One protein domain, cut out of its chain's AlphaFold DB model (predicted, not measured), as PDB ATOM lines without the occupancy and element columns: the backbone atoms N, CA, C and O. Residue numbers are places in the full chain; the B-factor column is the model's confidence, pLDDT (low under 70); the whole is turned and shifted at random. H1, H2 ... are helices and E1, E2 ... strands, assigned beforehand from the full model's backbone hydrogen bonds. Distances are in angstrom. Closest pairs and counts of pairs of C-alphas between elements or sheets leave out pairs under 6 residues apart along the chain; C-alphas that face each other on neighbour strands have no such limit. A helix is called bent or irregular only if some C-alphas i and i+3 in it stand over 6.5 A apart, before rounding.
ATOM      1  N   VAL A 393     169.317 161.328 110.016       94.62
ATOM      2  CA  VAL A 393     169.472 160.960 108.609       94.62
ATOM      3  C   VAL A 393     170.724 161.613 108.039       94.62
ATOM      4  O   VAL A 393     170.854 162.838 108.058       94.62
ATOM      5  N   THR A 394     171.632 160.810 107.497       94.75
ATOM      6  CA  THR A 394     172.717 161.300 106.642       94.75
ATOM      7  C   THR A 394     172.330 161.123 105.174       94.75
ATOM      8  O   THR A 394     171.876 160.058 104.757       94.75
ATOM      9  N   VAL A 395     172.540 162.159 104.364       94.88
ATOM     10  CA  VAL A 395     172.373 162.105 102.908       94.88
ATOM     11  C   VAL A 395     173.741 161.937 102.252       94.88
ATOM     12  O   VAL A 395     174.635 162.765 102.412       94.88
ATOM     13  N   TRP A 396     173.910 160.860 101.501       93.25
ATOM     14  CA  TRP A 396     175.095 160.559 100.709       93.25
ATOM     15  C   TRP A 396     174.803 160.856  99.248       93.25
ATOM     16  O   TRP A 396     174.044 160.136  98.611       93.25
ATOM     17  N   ASN A 397     175.390 161.923  98.714       92.12
ATOM     18  CA  ASN A 397     175.215 162.288  97.318       92.12
ATOM     19  C   ASN A 397     176.341 161.694  96.463       92.12
ATOM     20  O   ASN A 397     177.462 162.203  96.511       92.12
ATOM     21  N   ALA A 398     176.057 160.619  95.721       90.75
ATOM     22  CA  ALA A 398     177.010 159.981  94.808       90.75
ATOM     23  C   ALA A 398     176.964 160.559  93.380       90.75
ATOM     24  O   ALA A 398     177.552 159.978  92.466       90.75
ATOM     25  N   THR A 399     176.265 161.678  93.181       89.00
ATOM     26  CA  THR A 399     176.175 162.397  91.905       89.00
ATOM     27  C   THR A 399     177.100 163.620  91.920       89.00
ATOM     28  O   THR A 399     177.584 164.053  92.975       89.00
ATOM     29  N   ASP A 400     177.359 164.202  90.749       86.56
ATOM     30  CA  ASP A 400     178.059 165.492  90.664       86.56
ATOM     31  C   ASP A 400     177.141 166.702  90.854       86.56
ATOM     32  O   ASP A 400     177.626 167.809  91.109       86.56
ATOM     33  N   ASP A 401     175.827 166.491  90.818       88.88
ATOM     34  CA  ASP A 401     174.840 167.545  90.974       88.88
ATOM     35  C   ASP A 401     174.530 167.800  92.459       88.88
ATOM     36  O   ASP A 401     173.924 166.991  93.170       88.88
ATOM     37  N   ARG A 402     174.944 168.971  92.952       89.31
ATOM     38  CA  ARG A 402     174.693 169.394  94.339       89.31
ATOM     39  C   ARG A 402     173.227 169.745  94.594       89.31
ATOM     40  O   ARG A 402     172.782 169.592  95.734       89.31
ATOM     41  N   ALA A 403     172.495 170.220  93.589       91.50
ATOM     42  CA  ALA A 403     171.093 170.597  93.727       91.50
ATOM     43  C   ALA A 403     170.212 169.366  93.976       91.50
ATOM     44  O   ALA A 403     169.346 169.424  94.848       91.50
ATOM     45  N   VAL A 404     170.532 168.219  93.363       92.69
ATOM     46  CA  VAL A 404     169.902 166.921  93.681       92.69
ATOM     47  C   VAL A 404     169.986 166.617  95.181       92.69
ATOM     48  O   VAL A 404     168.974 166.362  95.836       92.69
ATOM     49  N   GLY A 405     171.190 166.690  95.757       92.81
ATOM     50  CA  GLY A 405     171.395 166.432  97.183       92.81
ATOM     51  C   GLY A 405     170.618 167.391  98.087       92.81
ATOM     52  O   GLY A 405     170.006 166.969  99.068       92.81
ATOM     53  N   ARG A 406     170.605 168.683  97.749       92.75
ATOM     54  CA  ARG A 406     169.893 169.714  98.522       92.75
ATOM     55  C   ARG A 406     168.380 169.554  98.455       92.75
ATOM     56  O   ARG A 406     167.714 169.746  99.471       92.75
ATOM     57  N   GLU A 407     167.851 169.159  97.305       94.44
ATOM     58  CA  GLU A 407     166.427 168.879  97.151       94.44
ATOM     59  C   GLU A 407     165.991 167.707  98.038       94.44
ATOM     60  O   GLU A 407     164.984 167.800  98.740       94.44
ATOM     61  N   VAL A 408     166.773 166.625  98.081       95.25
ATOM     62  CA  VAL A 408     166.494 165.488  98.972       95.25
ATOM     63  C   VAL A 408     166.513 165.922 100.438       95.25
ATOM     64  O   VAL A 408     165.591 165.597 101.188       95.25
ATOM     65  N   VAL A 409     167.511 166.712 100.851       94.81
ATOM     66  CA  VAL A 409     167.578 167.275 102.211       94.81
ATOM     67  C   VAL A 409     166.335 168.109 102.531       94.81
ATOM     68  O   VAL A 409     165.773 167.968 103.619       94.81
ATOM     69  N   ARG A 410     165.891 168.961 101.600       93.44
ATOM     70  CA  ARG A 410     164.691 169.790 101.765       93.44
ATOM     71  C   ARG A 410     163.454 168.922 101.988       93.44
ATOM     72  O   ARG A 410     162.773 169.101 102.993       93.44
ATOM     73  N   ARG A 411     163.204 167.949 101.105       95.31
ATOM     74  CA  ARG A 411     162.039 167.050 101.194       95.31
ATOM     75  C   ARG A 411     162.004 166.252 102.498       95.31
ATOM     76  O   ARG A 411     160.944 166.105 103.106       95.31
ATOM     77  N   LEU A 412     163.162 165.773 102.953       95.69
ATOM     78  CA  LEU A 412     163.293 165.073 104.230       95.69
ATOM     79  C   LEU A 412     162.961 165.988 105.416       95.69
ATOM     80  O   LEU A 412     162.163 165.608 106.270       95.69
ATOM     81  N   ARG A 413     163.510 167.208 105.451       93.62
ATOM     82  CA  ARG A 413     163.232 168.184 106.520       93.62
ATOM     83  C   ARG A 413     161.768 168.616 106.554       93.62
ATOM     84  O   ARG A 413     161.194 168.688 107.634       93.62
ATOM     85  N   GLU A 414     161.154 168.845 105.396       93.88
ATOM     86  CA  GLU A 414     159.719 169.154 105.283       93.88
ATOM     87  C   GLU A 414     158.829 168.022 105.789       93.88
ATOM     88  O   GLU A 414     157.740 168.268 106.295       93.88
ATOM     89  N   SER A 415     159.312 166.786 105.684       94.69
ATOM     90  CA  SER A 415     158.627 165.605 106.215       94.69
ATOM     91  C   SER A 415     158.950 165.354 107.696       94.69
ATOM     92  O   SER A 415     158.480 164.372 108.258       94.69
ATOM     93  N   GLY A 416     159.743 166.220 108.342       93.75
ATOM     94  CA  GLY A 416     160.070 166.154 109.768       93.75
ATOM     95  C   GLY A 416     161.364 165.409 110.119       93.75
ATOM     96  O   GLY A 416     161.713 165.319 111.296       93.75
ATOM     97  N   TRP A 417     162.120 164.893 109.152       94.81
ATOM     98  CA  TRP A 417     163.349 164.157 109.456       94.81
ATOM     99  C   TRP A 417     164.467 165.068 109.965       94.81
ATOM    100  O   TRP A 417     164.740 166.135 109.406       94.81
ATOM    101  N   ASN A 418     165.192 164.592 110.977       92.56
ATOM    102  CA  ASN A 418     166.415 165.234 111.440       92.56
ATOM    103  C   ASN A 418     167.579 164.890 110.498       92.56
ATOM    104  O   ASN A 418     168.330 163.932 110.701       92.56
ATOM    105  N   VAL A 419     167.714 165.678 109.429       92.81
ATOM    106  CA  VAL A 419     168.839 165.558 108.497       92.81
ATOM    107  C   VAL A 419     170.109 166.103 109.148       92.81
ATOM    108  O   VAL A 419     170.342 167.315 109.178       92.81
ATOM    109  N   TRP A 420     170.922 165.171 109.636       86.50
ATOM    110  CA  TRP A 420     172.142 165.397 110.400       86.50
ATOM    111  C   TRP A 420     173.308 165.879 109.537       86.50
ATOM    112  O   TRP A 420     174.073 166.747 109.953       86.50
ATOM    113  N   SER A 421     173.471 165.315 108.336       89.12
ATOM    114  CA  SER A 421     174.559 165.711 107.439       89.12
ATOM    115  C   SER A 421     174.279 165.403 105.973       89.12
ATOM    116  O   SER A 421     173.460 164.538 105.654       89.12
ATOM    117  N   ILE A 422     174.989 166.101 105.085       90.50
ATOM    118  CA  ILE A 422     175.089 165.768 103.664       90.50
ATOM    119  C   ILE A 422     176.562 165.586 103.290       90.50
ATOM    120  O   ILE A 422     177.416 166.408 103.628       90.50
ATOM    121  N   VAL A 423     176.880 164.490 102.611       87.19
ATOM    122  CA  VAL A 423     178.255 164.093 102.293       87.19
ATOM    123  C   VAL A 423     178.338 163.732 100.815       87.19
ATOM    124  O   VAL A 423     177.441 163.071 100.294       87.19
ATOM    125  N   LYS A 424     179.413 164.145 100.132       86.19
ATOM    126  CA  LYS A 424     179.723 163.614  98.798       86.19
ATOM    127  C   LYS A 424     180.164 162.159  98.957       86.19
ATOM    128  O   LYS A 424     181.151 161.891  99.637       86.19
ATOM    129  N   ALA A 425     179.417 161.238  98.369       82.00
ATOM    130  CA  ALA A 425     179.744 159.821  98.369       82.00
ATOM    131  C   ALA A 425     180.567 159.459  97.121       82.00
ATOM    132  O   ALA A 425     180.522 160.191  96.129       82.00
ATOM    133  N   PRO A 426     181.331 158.351  97.148       67.38
ATOM    134  CA  PRO A 426     181.985 157.840  95.953       67.38
ATOM    135  C   PRO A 426     180.958 157.593  94.842       67.38
ATOM    136  O   PRO A 426     179.939 156.942  95.078       67.38
ATOM    137  N   HIS A 427     181.232 158.107  93.644       64.75
ATOM    138  CA  HIS A 427     180.389 157.909  92.464       64.75
ATOM    139  C   HIS A 427     180.163 156.439  92.151       64.75
ATOM    140  O   HIS A 427     181.045 155.625  92.361       64.75
ATOM    141  N   GLY A 428     179.027 156.100  91.550       57.91
ATOM    142  CA  GLY A 428     178.869 154.797  90.902       57.91
ATOM    143  C   GLY A 428     178.002 153.786  91.637       57.91
ATOM    144  O   GLY A 428     177.869 152.676  91.139       57.91
ATOM    145  N   ALA A 429     177.328 154.123  92.737       65.00
ATOM    146  CA  ALA A 429     176.175 153.312  93.131       65.00
ATOM    147  C   ALA A 429     175.131 153.357  91.989       65.00
ATOM    148  O   ALA A 429     174.831 154.448  91.497       65.00
ATOM    149  N   PRO A 430     174.602 152.217  91.509       68.19
ATOM    150  CA  PRO A 430     173.798 152.191  90.289       68.19
ATOM    151  C   PRO A 430     172.337 152.567  90.571       68.19
ATOM    152  O   PRO A 430     171.584 152.886  89.658       68.19
ATOM    153  N   THR A 431     171.945 152.503  91.841       87.75
ATOM    154  CA  THR A 431     170.587 152.644  92.338       87.75
ATOM    155  C   THR A 431     170.614 153.380  93.665       87.75
ATOM    156  O   THR A 431     171.497 153.162  94.501       87.75
ATOM    157  N   THR A 432     169.624 154.239  93.862       94.44
ATOM    158  CA  THR A 432     169.426 154.961  95.116       94.44
ATOM    159  C   THR A 432     169.066 153.970  96.217       94.44
ATOM    160  O   THR A 432     168.326 153.011  95.977       94.44
ATOM    161  N   ARG A 433     169.590 154.181  97.429       94.25
ATOM    162  CA  ARG A 433     169.371 153.282  98.572       94.25
ATOM    163  C   ARG A 433     168.904 154.023  99.814       94.25
ATOM    164  O   ARG A 433     169.403 155.102 100.130       94.25
ATOM    165  N   TYR A 434     168.016 153.378 100.557       95.62
ATOM    166  CA  TYR A 434     167.536 153.786 101.873       95.62
ATOM    167  C   TYR A 434     168.025 152.759 102.882       95.62
ATOM    168  O   TYR A 434     167.620 151.601 102.829       95.62
ATOM    169  N   ILE A 435     168.939 153.159 103.757       94.25
ATOM    170  CA  ILE A 435     169.690 152.236 104.606       94.25
ATOM    171  C   ILE A 435     169.332 152.504 106.067       94.25
ATOM    172  O   ILE A 435     169.600 153.599 106.559       94.25
ATOM    173  N   ALA A 436     168.758 151.518 106.755       93.44
ATOM    174  CA  ALA A 436     168.527 151.525 108.196       93.44
ATOM    175  C   ALA A 436     169.749 150.919 108.897       93.44
ATOM    176  O   ALA A 436     169.951 149.704 108.884       93.44
ATOM    177  N   GLN A 437     170.565 151.778 109.505       89.12
ATOM    178  CA  GLN A 437     171.853 151.419 110.108       89.12
ATOM    179  C   GLN A 437     171.690 150.680 111.437       89.12
ATOM    180  O   GLN A 437     172.539 149.868 111.800       89.12
ATOM    181  N   THR A 438     170.605 150.985 112.154       81.50
ATOM    182  CA  THR A 438     170.282 150.512 113.507       81.50
ATOM    183  C   THR A 438     169.111 149.525 113.510       81.50
ATOM    184  O   THR A 438     168.375 149.444 114.482       81.50
ATOM    185  N   GLY A 439     168.874 148.801 112.412       78.12
ATOM    186  CA  GLY A 439     167.850 147.745 112.376       78.12
ATOM    187  C   GLY A 439     166.391 148.211 112.239       78.12
ATOM    188  O   GLY A 439     165.532 147.371 111.991       78.12
ATOM    189  N   LYS A 440     166.110 149.523 112.327       84.50
ATOM    190  CA  LYS A 440     164.766 150.145 112.250       84.50
ATOM    191  C   LYS A 440     164.163 150.139 110.837       84.50
ATOM    192  O   LYS A 440     163.963 151.176 110.202       84.50
ATOM    193  N   SER A 441     163.936 148.936 110.321       86.12
ATOM    194  CA  SER A 441     163.477 148.648 108.958       86.12
ATOM    195  C   SER A 441     162.081 149.200 108.637       86.12
ATOM    196  O   SER A 441     161.813 149.588 107.500       86.12
ATOM    197  N   GLU A 442     161.211 149.296 109.638       86.75
ATOM    198  CA  GLU A 442     159.815 149.718 109.534       86.75
ATOM    199  C   GLU A 442     159.659 151.167 109.048       86.75
ATOM    200  O   GLU A 442     158.682 151.500 108.383       86.75
ATOM    201  N   LEU A 443     160.664 152.013 109.288       91.81
ATOM    202  CA  LEU A 443     160.661 153.417 108.869       91.81
ATOM    203  C   LEU A 443     161.246 153.643 107.465       91.81
ATOM    204  O   LEU A 443     161.219 154.767 106.959       91.81
ATOM    205  N   LEU A 444     161.768 152.605 106.800       93.44
ATOM    206  CA  LEU A 444     162.365 152.746 105.464       93.44
ATOM    207  C   LEU A 444     161.341 153.161 104.402       93.44
ATOM    208  O   LEU A 444     161.678 153.911 103.485       93.44
ATOM    209  N   ALA A 445     160.091 152.706 104.530       94.00
ATOM    210  CA  ALA A 445     159.007 153.102 103.633       94.00
ATOM    211  C   ALA A 445     158.664 154.595 103.783       94.00
ATOM    212  O   ALA A 445     158.533 155.304 102.783       94.00
ATOM    213  N   ASP A 446     158.598 155.087 105.021       95.12
ATOM    214  CA  ASP A 446     158.359 156.500 105.323       95.12
ATOM    215  C   ASP A 446     159.500 157.384 104.822       95.12
ATOM    216  O   ASP A 446     159.265 158.445 104.234       95.12
ATOM    217  N   LEU A 447     160.745 156.930 104.994       96.00
ATOM    218  CA  LEU A 447     161.927 157.632 104.508       96.00
ATOM    219  C   LEU A 447     161.903 157.758 102.977       96.00
ATOM    220  O   LEU A 447     162.070 158.855 102.441       96.00
ATOM    221  N   GLN A 448     161.617 156.664 102.265       96.94
ATOM    222  CA  GLN A 448     161.480 156.660 100.805       96.94
ATOM    223  C   GLN A 448     160.344 157.574 100.330       96.94
ATOM    224  O   GLN A 448     160.525 158.388  99.415       96.94
ATOM    225  N   LYS A 449     159.180 157.493 100.981       96.44
ATOM    226  CA  LYS A 449     158.028 158.357 100.696       96.44
ATOM    227  C   LYS A 449     158.374 159.834 100.892       96.44
ATOM    228  O   LYS A 449     157.989 160.660 100.066       96.44
ATOM    229  N   SER A 450     159.155 160.153 101.924       96.88
ATOM    230  CA  SER A 450     159.619 161.513 102.223       96.88
ATOM    231  C   SER A 450     160.548 162.061 101.139       96.88
ATOM    232  O   SER A 450     160.429 163.224 100.768       96.88
ATOM    233  N   VAL A 451     161.415 161.228 100.550       97.06
ATOM    234  CA  VAL A 451     162.249 161.608  99.388       97.06
ATOM    235  C   VAL A 451     161.413 161.800  98.110       97.06
ATOM    236  O   VAL A 451     161.821 162.524  97.195       97.06
ATOM    237  N   ARG A 452     160.201 161.233  98.066       96.25
ATOM    238  CA  ARG A 452     159.275 161.262  96.920       96.25
ATOM    239  C   ARG A 452     159.893 160.644  95.665       96.25
ATOM    240  O   ARG A 452     159.761 161.177  94.564       96.25
ATOM    241  N   PHE A 453     160.578 159.518  95.847       95.44
ATOM    242  CA  PHE A 453     161.108 158.704  94.760       95.44
ATOM    243  C   PHE A 453     160.511 157.295  94.850       95.44
ATOM    244  O   PHE A 453     160.764 156.594  95.831       95.44
ATOM    245  N   PRO A 454     159.714 156.856  93.858       91.50
ATOM    246  CA  PRO A 454     158.973 155.592  93.939       91.50
ATOM    247  C   PRO A 454     159.861 154.347  93.786       91.50
ATOM    248  O   PRO A 454     159.369 153.226  93.871       91.50
ATOM    249  N   ARG A 455     161.158 154.529  93.519       92.38
ATOM    250  CA  ARG A 455     162.148 153.461  93.341       92.38
ATOM    251  C   ARG A 455     163.233 153.564  94.415       92.38
ATOM    252  O   ARG A 455     163.191 154.445  95.275       92.38
ATOM    253  N   GLY A 456     164.200 152.660  94.337       91.25
ATOM    254  CA  GLY A 456     165.346 152.583  95.233       91.25
ATOM    255  C   GLY A 456     165.290 151.355  96.133       91.25
ATOM    256  O   GLY A 456     164.224 150.824  96.439       91.25
ATOM    257  N   GLU A 457     166.468 150.887  96.517       91.88
ATOM    258  CA  GLU A 457     166.646 149.699  97.344       91.88
ATOM    259  C   GLU A 457     166.491 150.076  98.821       91.88
ATOM    260  O   GLU A 457     167.096 151.044  99.286       91.88
ATOM    261  N   LYS A 458     165.697 149.316  99.571       93.31
ATOM    262  CA  LYS A 458     165.585 149.463 101.025       93.31
ATOM    263  C   LYS A 458     166.457 148.401 101.672       93.31
ATOM    264  O   LYS A 458     166.315 147.226 101.364       93.31
ATOM    265  N   LEU A 459     167.361 148.821 102.543       92.00
ATOM    266  CA  LEU A 459     168.350 147.954 103.162       92.00
ATOM    267  C   LEU A 459     168.313 148.117 104.670       92.00
ATOM    268  O   LEU A 459     168.417 149.229 105.179       92.00
ATOM    269  N   THR A 460     168.268 147.001 105.382       92.69
ATOM    270  CA  THR A 460     168.557 146.983 106.817       92.69
ATOM    271  C   THR A 460     169.988 146.512 106.982       92.69
ATOM    272  O   THR A 460     170.248 145.311 107.063       92.69
ATOM    273  N   ALA A 461     170.930 147.451 106.917       91.62
ATOM    274  CA  ALA A 461     172.348 147.132 106.938       91.62
ATOM    275  C   ALA A 461     173.197 148.259 107.528       91.62
ATOM    276  O   ALA A 461     172.836 149.421 107.378       91.62
ATOM    277  N   SER A 462     174.353 147.950 108.119       91.31
ATOM    278  CA  SER A 462     175.265 148.957 108.694       91.31
ATOM    279  C   SER A 462     176.349 149.438 107.714       91.31
ATOM    280  O   SER A 462     177.494 149.681 108.093       91.31
ATOM    281  N   ILE A 463     175.996 149.608 106.437       88.62
ATOM    282  CA  ILE A 463     176.919 149.950 105.333       88.62
ATOM    283  C   ILE A 463     176.914 151.441 104.929       88.62
ATOM    284  O   ILE A 463     177.649 151.830 104.018       88.62
ATOM    285  N   GLY A 464     176.071 152.256 105.573       88.62
ATOM    286  CA  GLY A 464     175.961 153.712 105.419       88.62
ATOM    287  C   GLY A 464     176.848 154.507 106.391       88.62
ATOM    288  O   GLY A 464     177.895 154.033 106.832       88.62
ATOM    289  N   ASP A 465     176.425 155.712 106.782       87.94
ATOM    290  CA  ASP A 465     177.094 156.511 107.819       87.94
ATOM    291  C   ASP A 465     176.764 155.955 109.211       87.94
ATOM    292  O   ASP A 465     175.640 156.084 109.700       87.94
ATOM    293  N   ILE A 466     177.735 155.308 109.856       81.38
ATOM    294  CA  ILE A 466     177.568 154.676 111.178       81.38
ATOM    295  C   ILE A 466     177.198 155.661 112.295       81.38
ATOM    296  O   ILE A 466     176.711 155.244 113.345       81.38
ATOM    297  N   ALA A 467     177.396 156.967 112.093       80.75
ATOM    298  CA  ALA A 467     176.977 157.981 113.054       80.75
ATOM    299  C   ALA A 467     175.465 158.278 112.984       80.75
ATOM    300  O   ALA A 467     174.923 158.851 113.934       80.75
ATOM    301  N   SER A 468     174.791 157.870 111.905       88.38
ATOM    302  CA  SER A 468     173.361 158.088 111.646       88.38
ATOM    303  C   SER A 468     172.511 156.843 111.924       88.38
ATOM    304  O   SER A 468     173.036 155.730 111.969       88.38
ATOM    305  N   ASP A 469     171.203 157.031 112.102       90.44
ATOM    306  CA  ASP A 469     170.225 155.935 112.147       90.44
ATOM    307  C   ASP A 469     169.843 155.497 110.731       90.44
ATOM    308  O   ASP A 469     169.679 154.307 110.460       90.44
ATOM    309  N   PHE A 470     169.767 156.465 109.813       94.62
ATOM    310  CA  PHE A 470     169.457 156.235 108.411       94.62
ATOM    311  C   PHE A 470     170.463 156.905 107.486       94.62
ATOM    312  O   PHE A 470     170.879 158.043 107.702       94.62
ATOM    313  N   THR A 471     170.793 156.227 106.392       95.19
ATOM    314  CA  THR A 471     171.541 156.814 105.280       95.19
ATOM    315  C   THR A 471     170.712 156.758 104.002       95.19
ATOM    316  O   THR A 471     170.256 155.688 103.604       95.19
ATOM    317  N   VAL A 472     170.540 157.904 103.345       96.31
ATOM    318  CA  VAL A 472     169.970 157.991 101.993       96.31
ATOM    319  C   VAL A 472     171.119 158.161 101.010       96.31
ATOM    320  O   VAL A 472     171.716 159.234 100.943       96.31
ATOM    321  N   LEU A 473     171.443 157.105 100.267       94.50
ATOM    322  CA  LEU A 473     172.419 157.147  99.183       94.50
ATOM    323  C   LEU A 473     171.707 157.524  97.888       94.50
ATOM    324  O   LEU A 473     170.958 156.724  97.339       94.50
ATOM    325  N   ILE A 474     171.956 158.736  97.415       94.62
ATOM    326  CA  ILE A 474     171.467 159.265  96.146       94.62
ATOM    327  C   ILE A 474     172.390 158.780  95.033       94.62
ATOM    328  O   ILE A 474     173.602 158.996  95.098       94.62
ATOM    329  N   SER A 475     171.788 158.197  94.002       92.50
ATOM    330  CA  SER A 475     172.453 157.749  92.781       92.50
ATOM    331  C   SER A 475     171.893 158.431  91.533       92.50
ATOM    332  O   SER A 475     170.980 159.256  91.599       92.50
ATOM    333  N   GLU A 476     172.463 158.072  90.382       90.12
ATOM    334  CA  GLU A 476     172.100 158.614  89.071       90.12
ATOM    335  C   GLU A 476     170.616 158.408  88.726       90.12
ATOM    336  O   GLU A 476     169.991 159.265  88.113       90.12
ATOM    337  N   ASP A 477     170.008 157.307  89.168       92.94
ATOM    338  CA  ASP A 477     168.590 157.012  88.940       92.94
ATOM    339  C   ASP A 477     167.648 158.065  89.546       92.94
ATOM    340  O   ASP A 477     166.672 158.473  88.908       92.94
ATOM    341  N   LEU A 478     167.952 158.534  90.759       94.75
ATOM    342  CA  LEU A 478     167.219 159.616  91.404       94.75
ATOM    343  C   LEU A 478     167.542 160.967  90.763       94.75
ATOM    344  O   LEU A 478     166.625 161.757  90.554       94.75
ATOM    345  N   ALA A 479     168.802 161.228  90.402       92.88
ATOM    346  CA  ALA A 479     169.170 162.461  89.702       92.88
ATOM    347  C   ALA A 479     168.392 162.612  88.389       92.88
ATOM    348  O   ALA A 479     167.693 163.606  88.190       92.88
ATOM    349  N   VAL A 480     168.421 161.579  87.541       92.94
ATOM    350  CA  VAL A 480     167.665 161.529  86.286       92.94
ATOM    351  C   VAL A 480     166.176 161.734  86.551       92.94
ATOM    352  O   VAL A 480     165.542 162.539  85.870       92.94
ATOM    353  N   PHE A 481     165.603 161.063  87.552       94.94
ATOM    354  CA  PHE A 481     164.195 161.251  87.905       94.94
ATOM    355  C   PHE A 481     163.871 162.705  88.275       94.94
ATOM    356  O   PHE A 481     162.876 163.251  87.797       94.94
ATOM    357  N   LEU A 482     164.705 163.352  89.088       94.88
ATOM    358  CA  LEU A 482     164.507 164.744  89.485       94.88
ATOM    359  C   LEU A 482     164.653 165.708  88.306       94.88
ATOM    360  O   LEU A 482     163.819 166.600  88.170       94.88
ATOM    361  N   HIS A 483     165.614 165.491  87.403       92.31
ATOM    362  CA  HIS A 483     165.761 166.316  86.194       92.31
ATOM    363  C   HIS A 483     164.517 166.289  85.305       92.31
ATOM    364  O   HIS A 483     164.206 167.291  84.668       92.31
ATOM    365  N   HIS A 484     163.775 165.181  85.298       93.44
ATOM    366  CA  HIS A 484     162.541 165.059  84.520       93.44
ATOM    367  C   HIS A 484     161.287 165.551  85.256       93.44
ATOM    368  O   HIS A 484     160.286 165.846  84.607       93.44
ATOM    369  N   THR A 485     161.296 165.595  86.590       94.06
ATOM    370  CA  THR A 485     160.075 165.818  87.391       94.06
ATOM    371  C   THR A 485     160.037 167.150  88.129       94.06
ATOM    372  O   THR A 485     158.949 167.629  88.449       94.06
ATOM    373  N   MET A 486     161.187 167.762  88.414       93.19
ATOM    374  CA  MET A 486     161.252 169.048  89.104       93.19
ATOM    375  C   MET A 486     161.001 170.217  88.155       93.19
ATOM    376  O   MET A 486     161.477 170.240  87.020       93.19
ATOM    377  N   LYS A 487     160.291 171.232  88.653       93.62
ATOM    378  CA  LYS A 487     160.082 172.489  87.929       93.62
ATOM    379  C   LYS A 487     161.371 173.330  87.927       93.62
ATOM    380  O   LYS A 487     162.133 173.250  88.892       93.62
ATOM    381  N   PRO A 488     161.595 174.195  86.918       91.00
ATOM    382  CA  PRO A 488     162.772 175.075  86.869       91.00
ATOM    383  C   PRO A 488     162.946 175.959  88.114       91.00
ATOM    384  O   PRO A 488     164.060 176.205  88.565       91.00
ATOM    385  N   GLU A 489     161.843 176.408  88.710       90.81
ATOM    386  CA  GLU A 489     161.850 177.218  89.933       90.81
ATOM    387  C   GLU A 489     162.420 176.453  91.137       90.81
ATOM    388  O   GLU A 489     163.196 177.003  91.922       90.81
ATOM    389  N   ASP A 490     162.057 175.173  91.270       89.38
ATOM    390  CA  ASP A 490     162.553 174.304  92.337       89.38
ATOM    391  C   ASP A 490     164.036 173.961  92.116       89.38
ATOM    392  O   ASP A 490     164.795 173.901  93.085       89.38
ATOM    393  N   TRP A 491     164.469 173.828  90.855       90.44
ATOM    394  CA  TRP A 491     165.884 173.696  90.488       90.44
ATOM    395  C   TRP A 491     166.703 174.915  90.911       90.44
ATOM    396  O   TRP A 491     167.667 174.773  91.665       90.44
ATOM    397  N   ASN A 492     166.272 176.117  90.522       89.31
ATOM    398  CA  ASN A 492     166.949 177.363  90.887       89.31
ATOM    399  C   ASN A 492     167.037 177.530  92.412       89.31
ATOM    400  O   ASN A 492     168.071 177.930  92.949       89.31
ATOM    401  N   ARG A 493     165.964 177.175  93.134       89.69
ATOM    402  CA  ARG A 493     165.955 177.198  94.602       89.69
ATOM    403  C   ARG A 493     166.975 176.219  95.186       89.69
ATOM    404  O   ARG A 493     167.701 176.581  96.110       89.69
ATOM    405  N   ALA A 494     167.049 174.994  94.666       87.75
ATOM    406  CA  ALA A 494     168.000 173.987  95.130       87.75
ATOM    407  C   ALA A 494     169.460 174.388  94.839       87.75
ATOM    408  O   ALA A 494     170.335 174.199  95.689       87.75
ATOM    409  N   GLU A 495     169.741 175.008  93.693       86.69
ATOM    410  CA  GLU A 495     171.070 175.534  93.344       86.69
ATOM    411  C   GLU A 495     171.526 176.693  94.241       86.69
ATOM    412  O   GLU A 495     172.720 176.831  94.522       86.69
ATOM    413  N   GLN A 496     170.587 177.488  94.747       84.88
ATOM    414  CA  GLN A 496     170.877 178.629  95.620       84.88
ATOM    415  C   GLN A 496     170.851 178.272  97.113       84.88
ATOM    416  O   GLN A 496     171.378 179.024  97.932       84.88
ATOM    417  N   ALA A 497     170.271 177.127  97.489       80.81
ATOM    418  CA  ALA A 497     170.166 176.729  98.886       80.81
ATOM    419  C   ALA A 497     171.557 176.543  99.538       80.81
ATOM    420  O   ALA A 497     172.430 175.875  98.966       80.81
ATOM    421  N   PRO A 498     171.784 177.089 100.749       74.38
ATOM    422  CA  PRO A 498     173.049 176.922 101.452       74.38
ATOM    423  C   PRO A 498     173.282 175.444 101.780       74.38
ATOM    424  O   PRO A 498     172.354 174.709 102.127       74.38
ATOM    425  N   MET A 499     174.537 174.997 101.681       64.38
ATOM    426  CA  MET A 499     174.882 173.632 102.079       64.38
ATOM    427  C   MET A 499     174.660 173.479 103.590       64.38
ATOM    428  O   MET A 499     175.176 174.296 104.356       64.38
ATOM    429  N   PRO A 500     173.935 172.441 104.040       66.00
ATOM    430  CA  PRO A 500     173.902 172.077 105.448       66.00
ATOM    431  C   PRO A 500     175.329 171.926 105.979       66.00
ATOM    432  O   PRO A 500     176.168 171.294 105.334       66.00
ATOM    433  N   THR A 501     175.610 172.485 107.152       61.00
ATOM    434  CA  THR A 501     176.901 172.282 107.811       61.00
ATOM    435  C   THR A 501     177.024 170.819 108.221       61.00
ATOM    436  O   THR A 501     176.255 170.348 109.057       61.00
TER     437      THR A 501
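What this domain is: This is residues 393 to 501 of the 600 residues of the protein "LytR_cpsA_psr domain-containing protein" of Candidatus Melainabacteria bacterium HGW-Melainabacteria-1 (UniProt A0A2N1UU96). A strongly twisted wall of five strands has H1 and H2 over one face, while the other face has no named helix over it. Beyond the sheet, H4 packs crosswise on H1, and H3 comes close to H1. The printed part has 109 residues, with four named helices and five named strands in the order E1 H1 E2 E3 H2 E4 E5 H3 H4. The sheet is mixed, in the order E2 E1 E5 E3 E4, and the class is mixed, helices and strands. The whole is compact, with a radius of gyration of the C-alphas of 12.6 A and spans of 38 by 26 by 24 A.

How they stand to each other: E1, residues 393 to 397, and E2, residues 418 to 424, are parallel neighbours, with N 395 and O 421 2.9 A apart. H1, residues 402 to 414, is on the sheet at a height of 9.0 A, over E1 and only just over E2, on which 3 of its C-alphas fall; it runs along the strands, at 14 degrees to E1 on the local plane. E3, residues 433 to 436, and E4, residues 457 to 461, are parallel, with N 434 and O 457 2.8 A apart. H2, residues 441 to 451, lies over E3 on the same face as H1, slantwise to the strands, at 38 degrees to E3 on the local plane. These are two layers, helices on one face of a sheet. E1, H1, E2 and E3, H2, E4 are strand-helix-strand units, parallel neighbour strands with a helix between, each with a right-handed crossover. H1 touches H2 with residues 408 to 412 alone, closest at the C-alphas of Leu 412 and Ser 450, 5.5 A, at a steep tilt of 64 degrees, opposite ways. E5, residues 470 to 474, is parallel to E1, with N 394 and O 470 2.9 A apart, and antiparallel to E3, with N 435 and O 471 2.9 A apart. H3, residues 476 to 485, is close to H1 but not clearly touching it; the closest C-alphas, of Val 404 and Ala 479, are 6.0 A apart. H4, residues 488 to 496, touches residues 402 to 407 of H1 alone, about perpendicular at 82 degrees, closest at the C-alphas of Ala 403 and Ala 494, 4.8 A. Every O i to N i+4 pair is within hydrogen-bond range in H1, H3 and H4, and 5 of 7 are in H2.

Where its parts are: E1 begins at C-alpha 393, (169.472, 160.960, 108.609). From first to last C-alpha, H1 measures 18.5 A, E2 18.4 A and H2 16.2 A. H2 is irregular, but only just: C-alphas 442 and 445 are 6.9 A apart. H4 ends at C-alpha 496, (170.877, 178.629, 95.620).

The domain as a whole: The two C-alphas farthest apart, those of Gly 439 and Pro 488, are 37.7 A apart. The printed part has no cut and no long link. The mean pLDDT of the printed part is 89.3; residues 426 to 430 and 499 to 501 are under 70.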